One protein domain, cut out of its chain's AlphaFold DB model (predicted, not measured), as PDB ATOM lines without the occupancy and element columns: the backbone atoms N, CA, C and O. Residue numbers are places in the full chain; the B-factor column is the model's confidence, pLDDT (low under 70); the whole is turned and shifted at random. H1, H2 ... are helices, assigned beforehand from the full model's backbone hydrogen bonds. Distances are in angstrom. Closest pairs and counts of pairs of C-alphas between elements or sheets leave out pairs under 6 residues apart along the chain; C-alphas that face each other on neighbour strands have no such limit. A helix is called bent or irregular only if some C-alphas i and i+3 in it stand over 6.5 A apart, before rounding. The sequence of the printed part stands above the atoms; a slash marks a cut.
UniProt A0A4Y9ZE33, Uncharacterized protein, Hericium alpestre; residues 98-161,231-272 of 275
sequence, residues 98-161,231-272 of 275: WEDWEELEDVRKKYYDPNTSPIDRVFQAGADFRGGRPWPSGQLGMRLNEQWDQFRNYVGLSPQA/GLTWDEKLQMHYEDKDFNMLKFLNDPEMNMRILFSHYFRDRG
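AT A GLANCE: This is residues 98 to 161 and 231 to 272 of the 275 residues of an uncharacterized protein of Hericium alpestre (UniProt A0A4Y9ZE33). A long helix, H4, meets the ends of two helices, H2 and H3, near its second half and about at right angles to both; H2 and H3 run in opposite directions with a gap between them. H1 lies far out on the side away from H4, and H5 and H6 trail from the end of H4, with residues 264 to 272 sticking out. The arrangement is open, with few contacts. The printed part has 106 residues with six named helices, H1 to H6 in chain order, and no named strand: all helix. It is only just loose, close to compact, with a radius of gyration of the C-alphas of 16.0 A and spans of 52 by 40 by 27 A.

HOW THE PARTS SIT: H4, residues 234 to 254, touches H3, residues 139 to 155, about perpendicular at 85 degrees; the closest C-alphas, of Val 155 and Met 249, are 5.3 A apart. H4 only just touches H2, residues 118 to 131, with 3 pairs of C-alphas within 8 A, the closest being Ile 119 and Met 249 at 6.7 A. H5, residues 256 to 263, is close to but not clearly touching H4, with C-alphas 252 and 259 closest at 6.0 A. H6, residues 266 to 270, is close to but not clearly touching H5, with C-alphas 262 and 268 closest at 7.2 A. H1, residues 98 to 108, touches no helix. Every O i to N i+4 pair is within hydrogen-bond range in H2, H3, H4, H5 and H6; in H1 it is 4 of 7.

IN THESE COORDINATES: H4 is 30.5 A long, H3 24.5 A, H2 20.0 A, H1 13.9 A, H5 10.4 A and H6 6.1 A. H1 begins at C-alpha 98 (463.565, 310.118, 441.006) and is irregular, with C-alphas 103 and 106 7.3 A apart. H4 begins at C-alpha 234 (432.468, 337.437, 434.683), and H6 ends at C-alpha 270 (464.321, 331.955, 426.064).

THE WHOLE: The two C-alphas farthest apart, of Glu 103 and Gly 231, are 53.2 A apart. Residues 162 to 230 are not printed, and C-alphas 161 and 231 are 18.9 A apart across the cut between H3 and H4. Of the links printed whole, H4 to H5 and H5 to H6 are tight, and H1 to H2 and H2 to H3 are short. The model's mean pLDDT over the printed part is 83.9; residues 159 to 161, 231 and 272 are under 70.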
ATOM      1  N   TRP A  98     463.953 310.880 442.198       86.88
ATOM      2  CA  TRP A  98     463.565 310.118 441.006       86.88
ATOM      3  C   TRP A  98     463.790 308.604 441.155       86.88
ATOM      4  O   TRP A  98     463.009 307.837 440.601       86.88
ATOM      5  N   GLU A  99     464.783 308.162 441.933       88.25
ATOM      6  CA  GLU A  99     464.983 306.740 442.271       88.25
ATOM      7  C   GLU A  99     463.849 306.236 443.178       88.25
ATOM      8  O   GLU A  99     463.270 305.181 442.926       88.25
ATOM      9  N   ASP A 100     463.440 307.046 444.163       86.56
ATOM     10  CA  ASP A 100     462.277 306.758 445.020       86.56
ATOM     11  C   ASP A 100     460.955 306.728 444.226       86.56
ATOM     12  O   ASP A 100     459.955 306.108 444.619       86.56
ATOM     13  N   TRP A 101     460.903 307.443 443.099       89.38
ATOM     14  CA  TRP A 101     459.776 307.350 442.180       89.38
ATOM     15  C   TRP A 101     459.821 306.034 441.412       89.38
ATOM     16  O   TRP A 101     458.819 305.323 441.420       89.38
ATOM     17  N   GLU A 102     460.958 305.687 440.815       88.06
ATOM     18  CA  GLU A 102     461.126 304.471 440.018       88.06
ATOM     19  C   GLU A 102     460.828 303.192 440.820       88.06
ATOM     20  O   GLU A 102     460.053 302.355 440.358       88.06
ATOM     21  N   GLU A 103     461.335 303.073 442.054       87.50
ATOM     22  CA  GLU A 103     461.150 301.875 442.896       87.50
ATOM     23  C   GLU A 103     459.671 301.559 443.185       87.50
ATOM     24  O   GLU A 103     459.264 300.401 443.300       87.50
ATOM     25  N   LEU A 104     458.842 302.596 443.286       84.25
ATOM     26  CA  LEU A 104     457.429 302.482 443.641       84.25
ATOM     27  C   LEU A 104     456.493 302.614 442.429       84.25
ATOM     28  O   LEU A 104     455.276 302.509 442.589       84.25
ATOM     29  N   GLU A 105     457.017 302.823 441.219       84.19
ATOM     30  CA  GLU A 105     456.203 303.066 440.022       84.19
ATOM     31  C   GLU A 105     455.324 301.862 439.662       84.19
ATOM     32  O   GLU A 105     454.147 302.020 439.333       84.19
ATOM     33  N   ASP A 106     455.845 300.644 439.827       83.19
ATOM     34  CA  ASP A 106     455.086 299.416 439.579       83.19
ATOM     35  C   ASP A 106     453.890 299.243 440.522       83.19
ATOM     36  O   ASP A 106     452.890 298.634 440.144       83.19
ATOM     37  N   VAL A 107     453.962 299.810 441.729       82.88
ATOM     38  CA  VAL A 107     452.864 299.791 442.708       82.88
ATOM     39  C   VAL A 107     451.876 300.937 442.458       82.88
ATOM     40  O   VAL A 107     450.704 300.828 442.814       82.88
ATOM     41  N   ARG A 108     452.321 302.032 441.826       82.12
ATOM     42  CA  ARG A 108     451.503 303.223 441.539       82.12
ATOM     43  C   ARG A 108     450.714 303.148 440.232       82.12
ATOM     44  O   ARG A 108     449.924 304.055 439.972       82.12
ATOM     45  N   LYS A 109     450.891 302.105 439.414       81.88
ATOM     46  CA  LYS A 109     450.088 301.895 438.199       81.88
ATOM     47  C   LYS A 109     448.607 301.781 438.567       81.88
ATOM     48  O   LYS A 109     448.179 300.812 439.189       81.88
ATOM     49  N   LYS A 110     447.829 302.785 438.168       83.31
ATOM     50  CA  LYS A 110     446.375 302.828 438.337       83.31
ATOM     51  C   LYS A 110     445.679 302.557 437.013       83.31
ATOM     52  O   LYS A 110     446.165 302.936 435.950       83.31
ATOM     53  N   TYR A 111     444.528 301.902 437.102       86.19
ATOM     54  CA  TYR A 111     443.621 301.723 435.979       86.19
ATOM     55  C   TYR A 111     442.608 302.865 435.990       86.19
ATOM     56  O   TYR A 111     441.871 303.023 436.962       86.19
ATOM     57  N   TYR A 112     442.588 303.656 434.918       88.50
ATOM     58  CA  TYR A 112     441.581 304.695 434.702       88.50
ATOM     59  C   TYR A 112     440.423 304.109 433.895       88.50
ATOM     60  O   TYR A 112     440.651 303.356 432.945       88.50
ATOM     61  N   ASP A 113     439.188 304.440 434.271       88.69
ATOM     62  CA  ASP A 113     437.987 303.929 433.606       88.69
ATOM     63  C   ASP A 113     437.934 304.413 432.144       88.69
ATOM     64  O   ASP A 113     437.892 305.627 431.913       88.69
ATOM     65  N   PRO A 114     437.905 303.512 431.142       88.94
ATOM     66  CA  PRO A 114     437.804 303.891 429.739       88.94
ATOM     67  C   PRO A 114     436.554 304.705 429.382       88.94
ATOM     68  O   PRO A 114     436.581 305.394 428.365       88.94
ATOM     69  N   ASN A 115     435.496 304.624 430.196       91.19
ATOM     70  CA  ASN A 115     434.201 305.256 429.939       91.19
ATOM     71  C   ASN A 115     434.121 306.719 430.404       91.19
ATOM     72  O   ASN A 115     433.152 307.407 430.092       91.19
ATOM     73  N   THR A 116     435.115 307.203 431.153       89.19
ATOM     74  CA  THR A 116     435.195 308.616 431.547       89.19
ATOM     75  C   THR A 116     435.806 309.465 430.430       89.19
ATOM     76  O   THR A 116     436.559 308.955 429.592       89.19
ATOM     77  N   SER A 117     435.474 310.765 430.398       88.38
ATOM     78  CA  SER A 117     436.015 311.700 429.403       88.38
ATOM     79  C   SER A 117     437.547 311.615 429.373       88.38
ATOM     80  O   SER A 117     438.171 311.570 430.438       88.38
ATOM     81  N   PRO A 118     438.191 311.622 428.189       86.56
ATOM     82  CA  PRO A 118     439.646 311.654 428.096       86.56
ATOM     83  C   PRO A 118     440.266 312.756 428.958       86.56
ATOM     84  O   PRO A 118     441.275 312.507 429.605       86.56
ATOM     85  N   ILE A 119     439.617 313.918 429.021       86.62
ATOM     86  CA  ILE A 119     440.029 315.077 429.817       86.62
ATOM     87  C   ILE A 119     440.024 314.734 431.314       86.62
ATOM     88  O   ILE A 119     441.042 314.897 431.990       86.62
ATOM     89  N   ASP A 120     438.927 314.167 431.819       87.75
ATOM     90  CA  ASP A 120     438.799 313.772 433.227       87.75
ATOM     91  C   ASP A 120     439.829 312.710 433.621       87.75
ATOM     92  O   ASP A 120     440.389 312.765 434.717       87.75
ATOM     93  N   ARG A 121     440.146 311.775 432.716       89.38
ATOM     94  CA  ARG A 121     441.197 310.771 432.952       89.38
ATOM     95  C   ARG A 121     442.566 311.408 433.124       89.38
ATOM     96  O   ARG A 121     443.325 310.969 433.983       89.38
ATOM     97  N   VAL A 122     442.892 312.442 432.345       88.19
ATOM     98  CA  VAL A 122     444.164 313.165 432.506       88.19
ATOM     99  C   VAL A 122     444.166 313.965 433.808       88.19
ATOM    100  O   VAL A 122     445.180 313.969 434.502       88.19
ATOM    101  N   PHE A 123     443.044 314.576 434.207       87.44
ATOM    102  CA  PHE A 123     442.934 315.240 435.513       87.44
ATOM    103  C   PHE A 123     443.140 314.268 436.678       87.44
ATOM    104  O   PHE A 123     443.923 314.557 437.587       87.44
ATOM    105  N   GLN A 124     442.492 313.101 436.634       88.44
ATOM    106  CA  GLN A 124     442.690 312.034 437.615       88.44
ATOM    107  C   GLN A 124     444.149 311.573 437.633       88.44
ATOM    108  O   GLN A 124     444.769 311.542 438.696       88.44
ATOM    109  N   ALA A 125     444.728 311.316 436.459       88.75
ATOM    110  CA  ALA A 125     446.120 310.910 436.336       88.75
ATOM    111  C   ALA A 125     447.095 311.972 436.859       88.75
ATOM    112  O   ALA A 125     448.081 311.629 437.507       88.75
ATOM    113  N   GLY A 126     446.820 313.259 436.641       88.25
ATOM    114  CA  GLY A 126     447.624 314.366 437.155       88.25
ATOM    115  C   GLY A 126     447.528 314.524 438.676       88.25
ATOM    116  O   GLY A 126     448.541 314.753 439.342       88.25
ATOM    117  N   ALA A 127     446.330 314.365 439.247       86.06
ATOM    118  CA  ALA A 127     446.124 314.384 440.696       86.06
ATOM    119  C   ALA A 127     446.827 313.199 441.374       86.06
ATOM    120  O   ALA A 127     447.557 313.380 442.353       86.06
ATOM    121  N   ASP A 128     446.686 312.008 440.795       88.19
ATOM    122  CA  ASP A 128     447.379 310.797 441.228       88.19
ATOM    123  C   ASP A 128     448.891 310.919 441.069       88.19
ATOM    124  O   ASP A 128     449.649 310.464 441.932       88.19
ATOM    125  N   PHE A 129     449.341 311.592 440.006       87.50
ATOM    126  CA  PHE A 129     450.752 311.852 439.786       87.50
ATOM    127  C   PHE A 129     451.353 312.664 440.930       87.50
ATOM    128  O   PHE A 129     452.393 312.283 441.473       87.50
ATOM    129  N   ARG A 130     450.658 313.734 441.331       83.69
ATOM    130  CA  ARG A 130     451.065 314.628 442.418       83.69
ATOM    131  C   ARG A 130     450.968 313.970 443.794       83.69
ATOM    132  O   ARG A 130     451.870 314.150 444.603       83.69
ATOM    133  N   GLY A 131     449.887 313.242 444.067       83.12
ATOM    134  CA  GLY A 131     449.635 312.635 445.377       83.12
ATOM    135  C   GLY A 131     450.473 311.387 445.653       83.12
ATOM    136  O   GLY A 131     450.825 311.121 446.798       83.12
ATOM    137  N   GLY A 132     450.822 310.626 444.612       81.25
ATOM    138  CA  GLY A 132     451.561 309.369 444.759       81.25
ATOM    139  C   GLY A 132     453.071 309.531 444.934       81.25
ATOM    140  O   GLY A 132     453.747 308.550 445.247       81.25
ATOM    141  N   ARG A 133     453.619 310.729 444.713       86.94
ATOM    142  CA  ARG A 133     455.060 310.955 444.565       86.94
ATOM    143  C   ARG A 133     455.574 311.991 445.565       86.94
ATOM    144  O   ARG A 133     455.088 313.121 445.553       86.94
ATOM    145  N   PRO A 134     456.564 311.658 446.411       84.06
ATOM    146  CA  PRO A 134     457.211 312.657 447.248       84.06
ATOM    147  C   PRO A 134     458.053 313.576 446.359       84.06
ATOM    148  O   PRO A 134     458.978 313.129 445.684       84.06
ATOM    149  N   TRP A 135     457.714 314.862 446.327       83.94
ATOM    150  CA  TRP A 135     458.521 315.860 445.629       83.94
ATOM    151  C   TRP A 135     459.717 316.251 446.500       83.94
ATOM    152  O   TRP A 135     459.591 316.280 447.730       83.94
ATOM    153  N   PRO A 136     460.875 316.572 445.900       87.25
ATOM    154  CA  PRO A 136     462.024 317.029 446.667       87.25
ATOM    155  C   PRO A 136     461.653 318.275 447.480       87.25
ATOM    156  O   PRO A 136     460.926 319.144 447.009       87.25
ATOM    157  N   SER A 137     462.155 318.380 448.709       84.38
ATOM    158  CA  SER A 137     461.950 319.557 449.561       84.38
ATOM    159  C   SER A 137     462.979 320.661 449.277       84.38
ATOM    160  O   SER A 137     464.063 320.406 448.750       84.38
ATOM    161  N   GLY A 138     462.679 321.897 449.681       86.69
ATOM    162  CA  GLY A 138     463.595 323.036 449.561       86.69
ATOM    163  C   GLY A 138     463.555 323.719 448.190       86.69
ATOM    164  O   GLY A 138     462.567 323.637 447.463       86.69
ATOM    165  N   GLN A 139     464.629 324.428 447.833       85.31
ATOM    166  CA  GLN A 139     464.660 325.277 446.634       85.31
ATOM    167  C   GLN A 139     464.521 324.490 445.323       85.31
ATOM    168  O   GLN A 139     463.901 324.979 444.381       85.31
ATOM    169  N   LEU A 140     465.055 323.265 445.276       83.19
ATOM    170  CA  LEU A 140     464.877 322.360 444.140       83.19
ATOM    171  C   LEU A 140     463.399 321.984 443.976       83.19
ATOM    172  O   LEU A 140     462.847 322.124 442.891       83.19
ATOM    173  N   GLY A 141     462.742 321.614 445.077       85.50
ATOM    174  CA  GLY A 141     461.306 321.351 445.125       85.50
ATOM    175  C   GLY A 141     460.452 322.493 444.616       85.50
ATOM    176  O   GLY A 141     459.554 322.276 443.809       85.50
ATOM    177  N   MET A 142     460.738 323.717 445.062       84.88
ATOM    178  CA  MET A 142     459.991 324.893 444.614       84.88
ATOM    179  C   MET A 142     460.107 325.096 443.101       84.88
ATOM    180  O   MET A 142     459.087 325.274 442.448       84.88
ATOM    181  N   ARG A 143     461.315 324.988 442.529       85.25
ATOM    182  CA  ARG A 143     461.522 325.124 441.075       85.25
ATOM    183  C   ARG A 143     460.809 324.040 440.277       85.25
ATOM    184  O   ARG A 143     460.215 324.332 439.250       85.25
ATOM    185  N   LEU A 144     460.844 322.803 440.764       85.75
ATOM    186  CA  LEU A 144     460.148 321.694 440.123       85.75
ATOM    187  C   LEU A 144     458.624 321.856 440.191       85.75
ATOM    188  O   LEU A 144     457.938 321.549 439.223       85.75
ATOM    189  N   ASN A 145     458.093 322.380 441.299       85.38
ATOM    190  CA  ASN A 145     456.675 322.729 441.390       85.38
ATOM    191  C   ASN A 145     456.315 323.880 440.439       85.38
ATOM    192  O   ASN A 145     455.296 323.795 439.769       85.38
ATOM    193  N   GLU A 146     457.153 324.916 440.327       85.19
ATOM    194  CA  GLU A 146     456.950 326.003 439.353       85.19
ATOM    195  C   GLU A 146     456.927 325.458 437.910       85.19
ATOM    196  O   GLU A 146     456.017 325.786 437.151       85.19
ATOM    197  N   GLN A 147     457.861 324.567 437.556       84.69
ATOM    198  CA  GLN A 147     457.894 323.899 436.247       84.69
ATOM    199  C   GLN A 147     456.663 323.012 436.011       84.69
ATOM    200  O   GLN A 147     456.091 323.004 434.920       84.69
ATOM    201  N   TRP A 148     456.222 322.279 437.033       86.50
ATOM    202  CA  TRP A 148     455.003 321.480 436.962       86.50
ATOM    203  C   TRP A 148     453.758 322.351 436.780       86.50
ATOM    204  O   TRP A 148     452.881 322.019 435.990       86.50
ATOM    205  N   ASP A 149     453.680 323.488 437.462       85.69
ATOM    206  CA  ASP A 149     452.570 324.432 437.329       85.69
ATOM    207  C   ASP A 149     452.542 325.071 435.939       85.69
ATOM    208  O   ASP A 149     451.472 325.198 435.344       85.69
ATOM    209  N   GLN A 150     453.707 325.393 435.375       84.56
ATOM    210  CA  GLN A 150     453.840 325.858 433.992       84.56
ATOM    211  C   GLN A 150     453.370 324.799 432.991       84.56
ATOM    212  O   GLN A 150     452.588 325.117 432.096       84.56
ATOM    213  N   PHE A 151     453.771 323.540 433.178       87.31
ATOM    214  CA  PHE A 151     453.268 322.421 432.382       87.31
ATOM    215  C   PHE A 151     451.745 322.291 432.491       87.31
ATOM    216  O   PHE A 151     451.057 322.191 431.476       87.31
ATOM    217  N   ARG A 152     451.200 322.350 433.713       86.56
ATOM    218  CA  ARG A 152     449.753 322.264 433.939       86.56
ATOM    219  C   ARG A 152     448.999 323.402 433.265       86.56
ATOM    220  O   ARG A 152     447.934 323.162 432.713       86.56
ATOM    221  N   ASN A 153     449.541 324.614 433.280       84.94
ATOM    222  CA  ASN A 153     448.938 325.744 432.582       84.94
ATOM    223  C   ASN A 153     448.998 325.565 431.057       84.94
ATOM    224  O   ASN A 153     447.993 325.792 430.398       84.94
ATOM    225  N   TYR A 154     450.132 325.111 430.509       84.69
ATOM    226  CA  TYR A 154     450.301 324.894 429.067       84.69
ATOM    227  C   TYR A 154     449.353 323.820 428.512       84.69
ATOM    228  O   TYR A 154     448.751 324.004 427.461       84.69
ATOM    229  N   VAL A 155     449.199 322.703 429.225       86.25
ATOM    230  CA  VAL A 155     448.340 321.585 428.793       86.25
ATOM    231  C   VAL A 155     446.857 321.822 429.117       86.25
ATOM    232  O   VAL A 155     445.999 321.108 428.614       86.25
ATOM    233  N   GLY A 156     446.525 322.803 429.962       84.38
ATOM    234  CA  GLY A 156     445.161 322.978 430.476       84.38
ATOM    235  C   GLY A 156     444.816 322.051 431.656       84.38
ATOM    236  O   GLY A 156     443.663 321.897 432.037       84.38
ATOM    237  N   LEU A 157     445.812 321.447 432.304       83.38
ATOM    238  CA  LEU A 157     445.655 320.644 433.527       83.38
ATOM    239  C   LEU A 157     445.520 321.475 434.812       83.38
ATOM    240  O   LEU A 157     445.409 320.919 435.909       83.38
ATOM    241  N   SER A 158     445.581 322.802 434.716       77.62
ATOM    242  CA  SER A 158     445.422 323.673 435.876       77.62
ATOM    243  C   SER A 158     443.945 323.787 436.273       77.62
ATOM    244  O   SER A 158     443.116 324.148 435.439       77.62
ATOM    245  N   PRO A 159     443.588 323.504 437.539       60.91
ATOM    246  CA  PRO A 159     442.219 323.670 438.026       60.91
ATOM    247  C   PRO A 159     441.840 325.144 438.231       60.91
ATOM    248  O   PRO A 159     440.657 325.465 438.294       60.91
ATOM    249  N   GLN A 160     442.831 326.036 438.334       60.00
ATOM    250  CA  GLN A 160     442.598 327.463 438.496       60.00
ATOM    251  C   GLN A 160     442.699 328.128 437.128       60.00
ATOM    252  O   GLN A 160     443.785 328.185 436.549       60.00
ATOM    253  N   ALA A 161     441.584 328.673 436.643       54.31
ATOM    254  CA  ALA A 161     441.648 329.699 435.620       54.31
ATOM    255  C   ALA A 161     442.517 330.835 436.171       54.31
ATOM    256  O   ALA A 161     442.197 331.408 437.219       54.31
ATOM    257  N   GLY A 231     433.219 343.428 427.164       66.06
ATOM    258  CA  GLY A 231     431.754 343.432 427.295       66.06
ATOM    259  C   GLY A 231     431.141 342.154 427.869       66.06
ATOM    260  O   GLY A 231     429.962 342.158 428.214       66.06
ATOM    261  N   LEU A 232     431.930 341.085 428.021       74.19
ATOM    262  CA  LEU A 232     431.466 339.822 428.601       74.19
ATOM    263  C   LEU A 232     431.370 339.895 430.128       74.19
ATOM    264  O   LEU A 232     432.226 340.472 430.813       74.19
ATOM    265  N   THR A 233     430.333 339.260 430.664       82.75
ATOM    266  CA  THR A 233     430.148 339.074 432.103       82.75
ATOM    267  C   THR A 233     431.246 338.181 432.688       82.75
ATOM    268  O   THR A 233     431.919 337.427 431.984       82.75
ATOM    269  N   TRP A 234     431.455 338.258 434.008       74.25
ATOM    270  CA  TRP A 234     432.468 337.437 434.683       74.25
ATOM    271  C   TRP A 234     432.243 335.929 434.465       74.25
ATOM    272  O   TRP A 234     433.214 335.198 434.276       74.25
ATOM    273  N   ASP A 235     430.980 335.492 434.428       77.88
ATOM    274  CA  ASP A 235     430.607 334.094 434.187       77.88
ATOM    275  C   ASP A 235     430.947 333.643 432.757       77.88
ATOM    276  O   ASP A 235     431.504 332.564 432.567       77.88
ATOM    277  N   GLU A 236     430.700 334.486 431.748       80.25
ATOM    278  CA  GLU A 236     431.048 334.184 430.352       80.25
ATOM    279  C   GLU A 236     432.563 334.090 430.150       80.25
ATOM    280  O   GLU A 236     433.047 333.164 429.500       80.25
ATOM    281  N   LYS A 237     433.336 334.989 430.773       77.31
ATOM    282  CA  LYS A 237     434.807 334.924 430.749       77.31
ATOM    283  C   LYS A 237     435.336 333.649 431.395       77.31
ATOM    284  O   LYS A 237     436.278 333.034 430.894       77.31
ATOM    285  N   LEU A 238     434.733 333.246 432.513       77.94
ATOM    286  CA  LEU A 238     435.091 332.005 433.188       77.94
ATOM    287  C   LEU A 238     434.791 330.790 432.298       77.94
ATOM    288  O   LEU A 238     435.599 329.864 432.243       77.94
ATOM    289  N   GLN A 239     433.664 330.807 431.585       79.38
ATOM    290  CA  GLN A 239     433.284 329.729 430.682       79.38
ATOM    291  C   GLN A 239     434.195 329.629 429.455       79.38
ATOM    292  O   GLN A 239     434.671 328.531 429.173       79.38
ATOM    293  N   MET A 240     434.540 330.747 428.803       79.12
ATOM    294  CA  MET A 240     435.530 330.737 427.713       79.12
ATOM    295  C   MET A 240     436.865 330.150 428.178       79.12
ATOM    296  O   MET A 240     437.435 329.289 427.517       79.12
ATOM    297  N   HIS A 241     437.322 330.517 429.378       77.62
ATOM    298  CA  HIS A 241     438.555 329.955 429.922       77.62
ATOM    299  C   HIS A 241     438.449 328.433 430.160       77.62
ATOM    300  O   HIS A 241     439.448 327.716 430.042       77.62
ATOM    301  N   TYR A 242     437.278 327.903 430.527       78.75
ATOM    302  CA  TYR A 242     437.091 326.452 430.619       78.75
ATOM    303  C   TYR A 242     437.148 325.777 429.245       78.75
ATOM    304  O   TYR A 242     437.767 324.719 429.126       78.75
ATOM    305  N   GLU A 243     436.572 326.400 428.221       82.19
ATOM    306  CA  GLU A 243     436.583 325.899 426.844       82.19
ATOM    307  C   GLU A 243     437.997 325.915 426.242       82.19
ATOM    308  O   GLU A 243     438.449 324.895 425.718       82.19
ATOM    309  N   ASP A 244     438.756 327.000 426.423       81.50
ATOM    310  CA  ASP A 244     440.158 327.104 425.992       81.50
ATOM    311  C   ASP A 244     441.043 326.057 426.671       81.50
ATOM    312  O   ASP A 244     441.941 325.457 426.069       81.50
ATOM    313  N   LYS A 245     440.783 325.804 427.955       82.56
ATOM    314  CA  LYS A 245     441.488 324.786 428.730       82.56
ATOM    315  C   LYS A 245     441.224 323.389 428.160       82.56
ATOM    316  O   LYS A 245     442.167 322.616 427.981       82.56
ATOM    317  N   ASP A 246     439.970 323.071 427.856       84.38
ATOM    318  CA  ASP A 246     439.593 321.783 427.274       84.38
ATOM    319  C   ASP A 246     440.125 321.638 425.837       84.38
ATOM    320  O   ASP A 246     440.600 320.562 425.461       84.38
ATOM    321  N   PHE A 247     440.162 322.726 425.060       86.38
ATOM    322  CA  PHE A 247     440.783 322.764 423.735       86.38
ATOM    323  C   PHE A 247     442.290 322.483 423.794       86.38
ATOM    324  O   PHE A 247     442.798 321.641 423.047       86.38
ATOM    325  N   ASN A 248     443.010 323.127 424.716       85.19
ATOM    326  CA  ASN A 248     444.440 322.889 424.922       85.19
ATOM    327  C   ASN A 248     444.721 321.446 425.363       85.19
ATOM    328  O   ASN A 248     445.652 320.812 424.855       85.19
ATOM    329  N   MET A 249     443.867 320.885 426.223       88.31
ATOM    330  CA  MET A 249     443.949 319.484 426.638       88.31
ATOM    331  C   MET A 249     443.746 318.532 425.454       88.31
ATOM    332  O   MET A 249     444.507 317.581 425.279       88.31
ATOM    333  N   LEU A 250     442.743 318.789 424.610       88.25
ATOM    334  CA  LEU A 250     442.474 317.997 423.407       88.25
ATOM    335  C   LEU A 250     443.631 318.083 422.408       88.25
ATOM    336  O   LEU A 250     444.056 317.064 421.863       88.25
ATOM    337  N   LYS A 251     444.191 319.278 422.206       88.69
ATOM    338  CA  LYS A 251     445.374 319.491 421.367       88.69
ATOM    339  C   LYS A 251     446.580 318.707 421.879       88.69
ATOM    340  O   LYS A 251     447.296 318.110 421.076       88.69
ATOM    341  N   PHE A 252     446.789 318.676 423.195       90.31
ATOM    342  CA  PHE A 252     447.832 317.862 423.816       90.31
ATOM    343  C   PHE A 252     447.588 316.362 423.617       90.31
ATOM    344  O   PHE A 252     448.508 315.640 423.249       90.31
ATOM    345  N   LEU A 253     446.355 315.894 423.820       89.88
ATOM    346  CA  LEU A 253     445.997 314.481 423.676       89.88
ATOM    347  C   LEU A 253     446.105 313.966 422.236       89.88
ATOM    348  O   LEU A 253     446.415 312.792 422.040       89.88
ATOM    349  N   ASN A 254     445.874 314.826 421.243       92.81
ATOM    350  CA  ASN A 254     445.993 314.467 419.831       92.81
ATOM    351  C   ASN A 254     447.451 314.271 419.387       92.81
ATOM    352  O   ASN A 254     447.726 313.365 418.604       92.81
ATOM    353  N   ASP A 255     448.376 315.101 419.877       92.62
ATOM    354  CA  ASP A 255     449.805 314.995 419.554       92.62
ATOM    355  C   ASP A 255     450.679 315.346 420.772       92.62
ATOM    356  O   ASP A 255     451.217 316.458 420.879       92.62
ATOM    357  N   PRO A 256     450.825 314.416 421.729       91.12
ATOM    358  CA  PRO A 256     451.592 314.687 422.937       91.12
ATOM    359  C   PRO A 256     453.075 314.894 422.619       91.12
ATOM    360  O   PRO A 256     453.730 315.708 423.263       91.12
ATOM    361  N   GLU A 257     453.620 314.218 421.603       91.56
ATOM    362  CA  GLU A 257     455.039 314.321 421.260       91.56
ATOM    363  C   GLU A 257     455.401 315.727 420.770       91.56
ATOM    364  O   GLU A 257     456.348 316.335 421.280       91.56
ATOM    365  N   MET A 258     454.635 316.278 419.828       90.44
ATOM    366  CA  MET A 258     454.861 317.634 419.328       90.44
ATOM    367  C   MET A 258     454.690 318.676 420.432       90.44
ATOM    368  O   MET A 258     455.512 319.584 420.561       90.44
ATOM    369  N   ASN A 259     453.671 318.527 421.281       89.00
ATOM    370  CA  ASN A 259     453.442 319.449 422.390       89.00
ATOM    371  C   ASN A 259     454.584 319.426 423.416       89.00
ATOM    372  O   ASN A 259     455.020 320.485 423.867       89.00
ATOM    373  N   MET A 260     455.130 318.250 423.735       90.00
ATOM    374  CA  MET A 260     456.298 318.137 424.614       90.00
ATOM    375  C   MET A 260     457.562 318.729 423.970       90.00
ATOM    376  O   MET A 260     458.363 319.361 424.660       90.00
ATOM    377  N   ARG A 261     457.735 318.593 422.647       89.75
ATOM    378  CA  ARG A 261     458.833 319.248 421.911       89.75
ATOM    379  C   ARG A 261     458.719 320.768 421.950       89.75
ATOM    380  O   ARG A 261     459.735 321.433 422.123       89.75
ATOM    381  N   ILE A 262     457.511 321.313 421.802       87.12
ATOM    382  CA  ILE A 262     457.255 322.755 421.906       87.12
ATOM    383  C   ILE A 262     457.587 323.236 423.318       87.12
ATOM    384  O   ILE A 262     458.364 324.177 423.467       87.12
ATOM    385  N   LEU A 263     457.072 322.551 424.338       86.06
ATOM    386  CA  LEU A 263     457.297 322.892 425.739       86.06
ATOM    387  C   LEU A 263     458.791 322.915 426.100       86.06
ATOM    388  O   LEU A 263     459.262 323.855 426.729       86.06
ATOM    389  N   PHE A 264     459.561 321.916 425.669       85.50
ATOM    390  CA  PHE A 264     461.003 321.853 425.932       85.50
ATOM    391  C   PHE A 264     461.868 322.539 424.869       85.50
ATOM    392  O   PHE A 264     463.098 322.435 424.903       85.50
ATOM    393  N   SER A 265     461.259 323.245 423.917       86.62
ATOM    394  CA  SER A 265     462.003 323.945 422.878       86.62
ATOM    395  C   SER A 265     462.815 325.108 423.454       86.62
ATOM    396  O   SER A 265     462.476 325.711 424.476       86.62
ATOM    397  N   HIS A 266     463.873 325.485 422.734       78.12
ATOM    398  CA  HIS A 266     464.668 326.676 423.041       78.12
ATOM    399  C   HIS A 266     463.797 327.940 423.139       78.12
ATOM    400  O   HIS A 266     464.033 328.788 423.992       78.12
ATOM    401  N   TYR A 267     462.734 328.022 422.330       78.88
ATOM    402  CA  TYR A 267     461.773 329.124 422.360       78.88
ATOM    403  C   TYR A 267     461.101 329.278 423.732       78.88
ATOM    404  O   TYR A 267     460.987 330.394 424.243       78.88
ATOM    405  N   PHE A 268     460.698 328.168 424.357       76.38
ATOM    406  CA  PHE A 268     460.089 328.201 425.687       76.38
ATOM    407  C   PHE A 268     461.097 328.604 426.771       76.38
ATOM    408  O   PHE A 268     460.773 329.361 427.691       76.38
ATOM    409  N   ARG A 269     462.346 328.157 426.627       78.44
ATOM    410  CA  ARG A 269     463.435 328.501 427.545       78.44
ATOM    411  C   ARG A 269     463.815 329.985 427.483       78.44
ATOM    412  O   ARG A 269     463.921 330.630 428.523       78.44
ATOM    413  N   ASP A 270     463.950 330.546 426.283       75.62
ATOM    414  CA  ASP A 270     464.321 331.955 426.064       75.62
ATOM    415  C   ASP A 270     463.279 332.937 426.593       75.62
ATOM    416  O   ASP A 270     463.604 334.022 427.077       75.62
ATOM    417  N   ARG A 271     462.006 332.548 426.525       72.25
ATOM    418  CA  ARG A 271     460.884 333.320 427.071       72.25
ATOM    419  C   ARG A 271     460.815 333.260 428.605       72.25
ATOM    420  O   ARG A 271     459.947 333.903 429.189       72.25
ATOM    421  N   GLY A 272     461.717 332.518 429.258       68.38
ATOM    422  CA  GLY A 272     461.752 332.344 430.712       68.38
ATOM    423  C   GLY A 272     460.614 331.476 431.247       68.38
ATOM    424  O   GLY A 272     460.248 331.606 432.413       68.38
TER     425      GLY A 272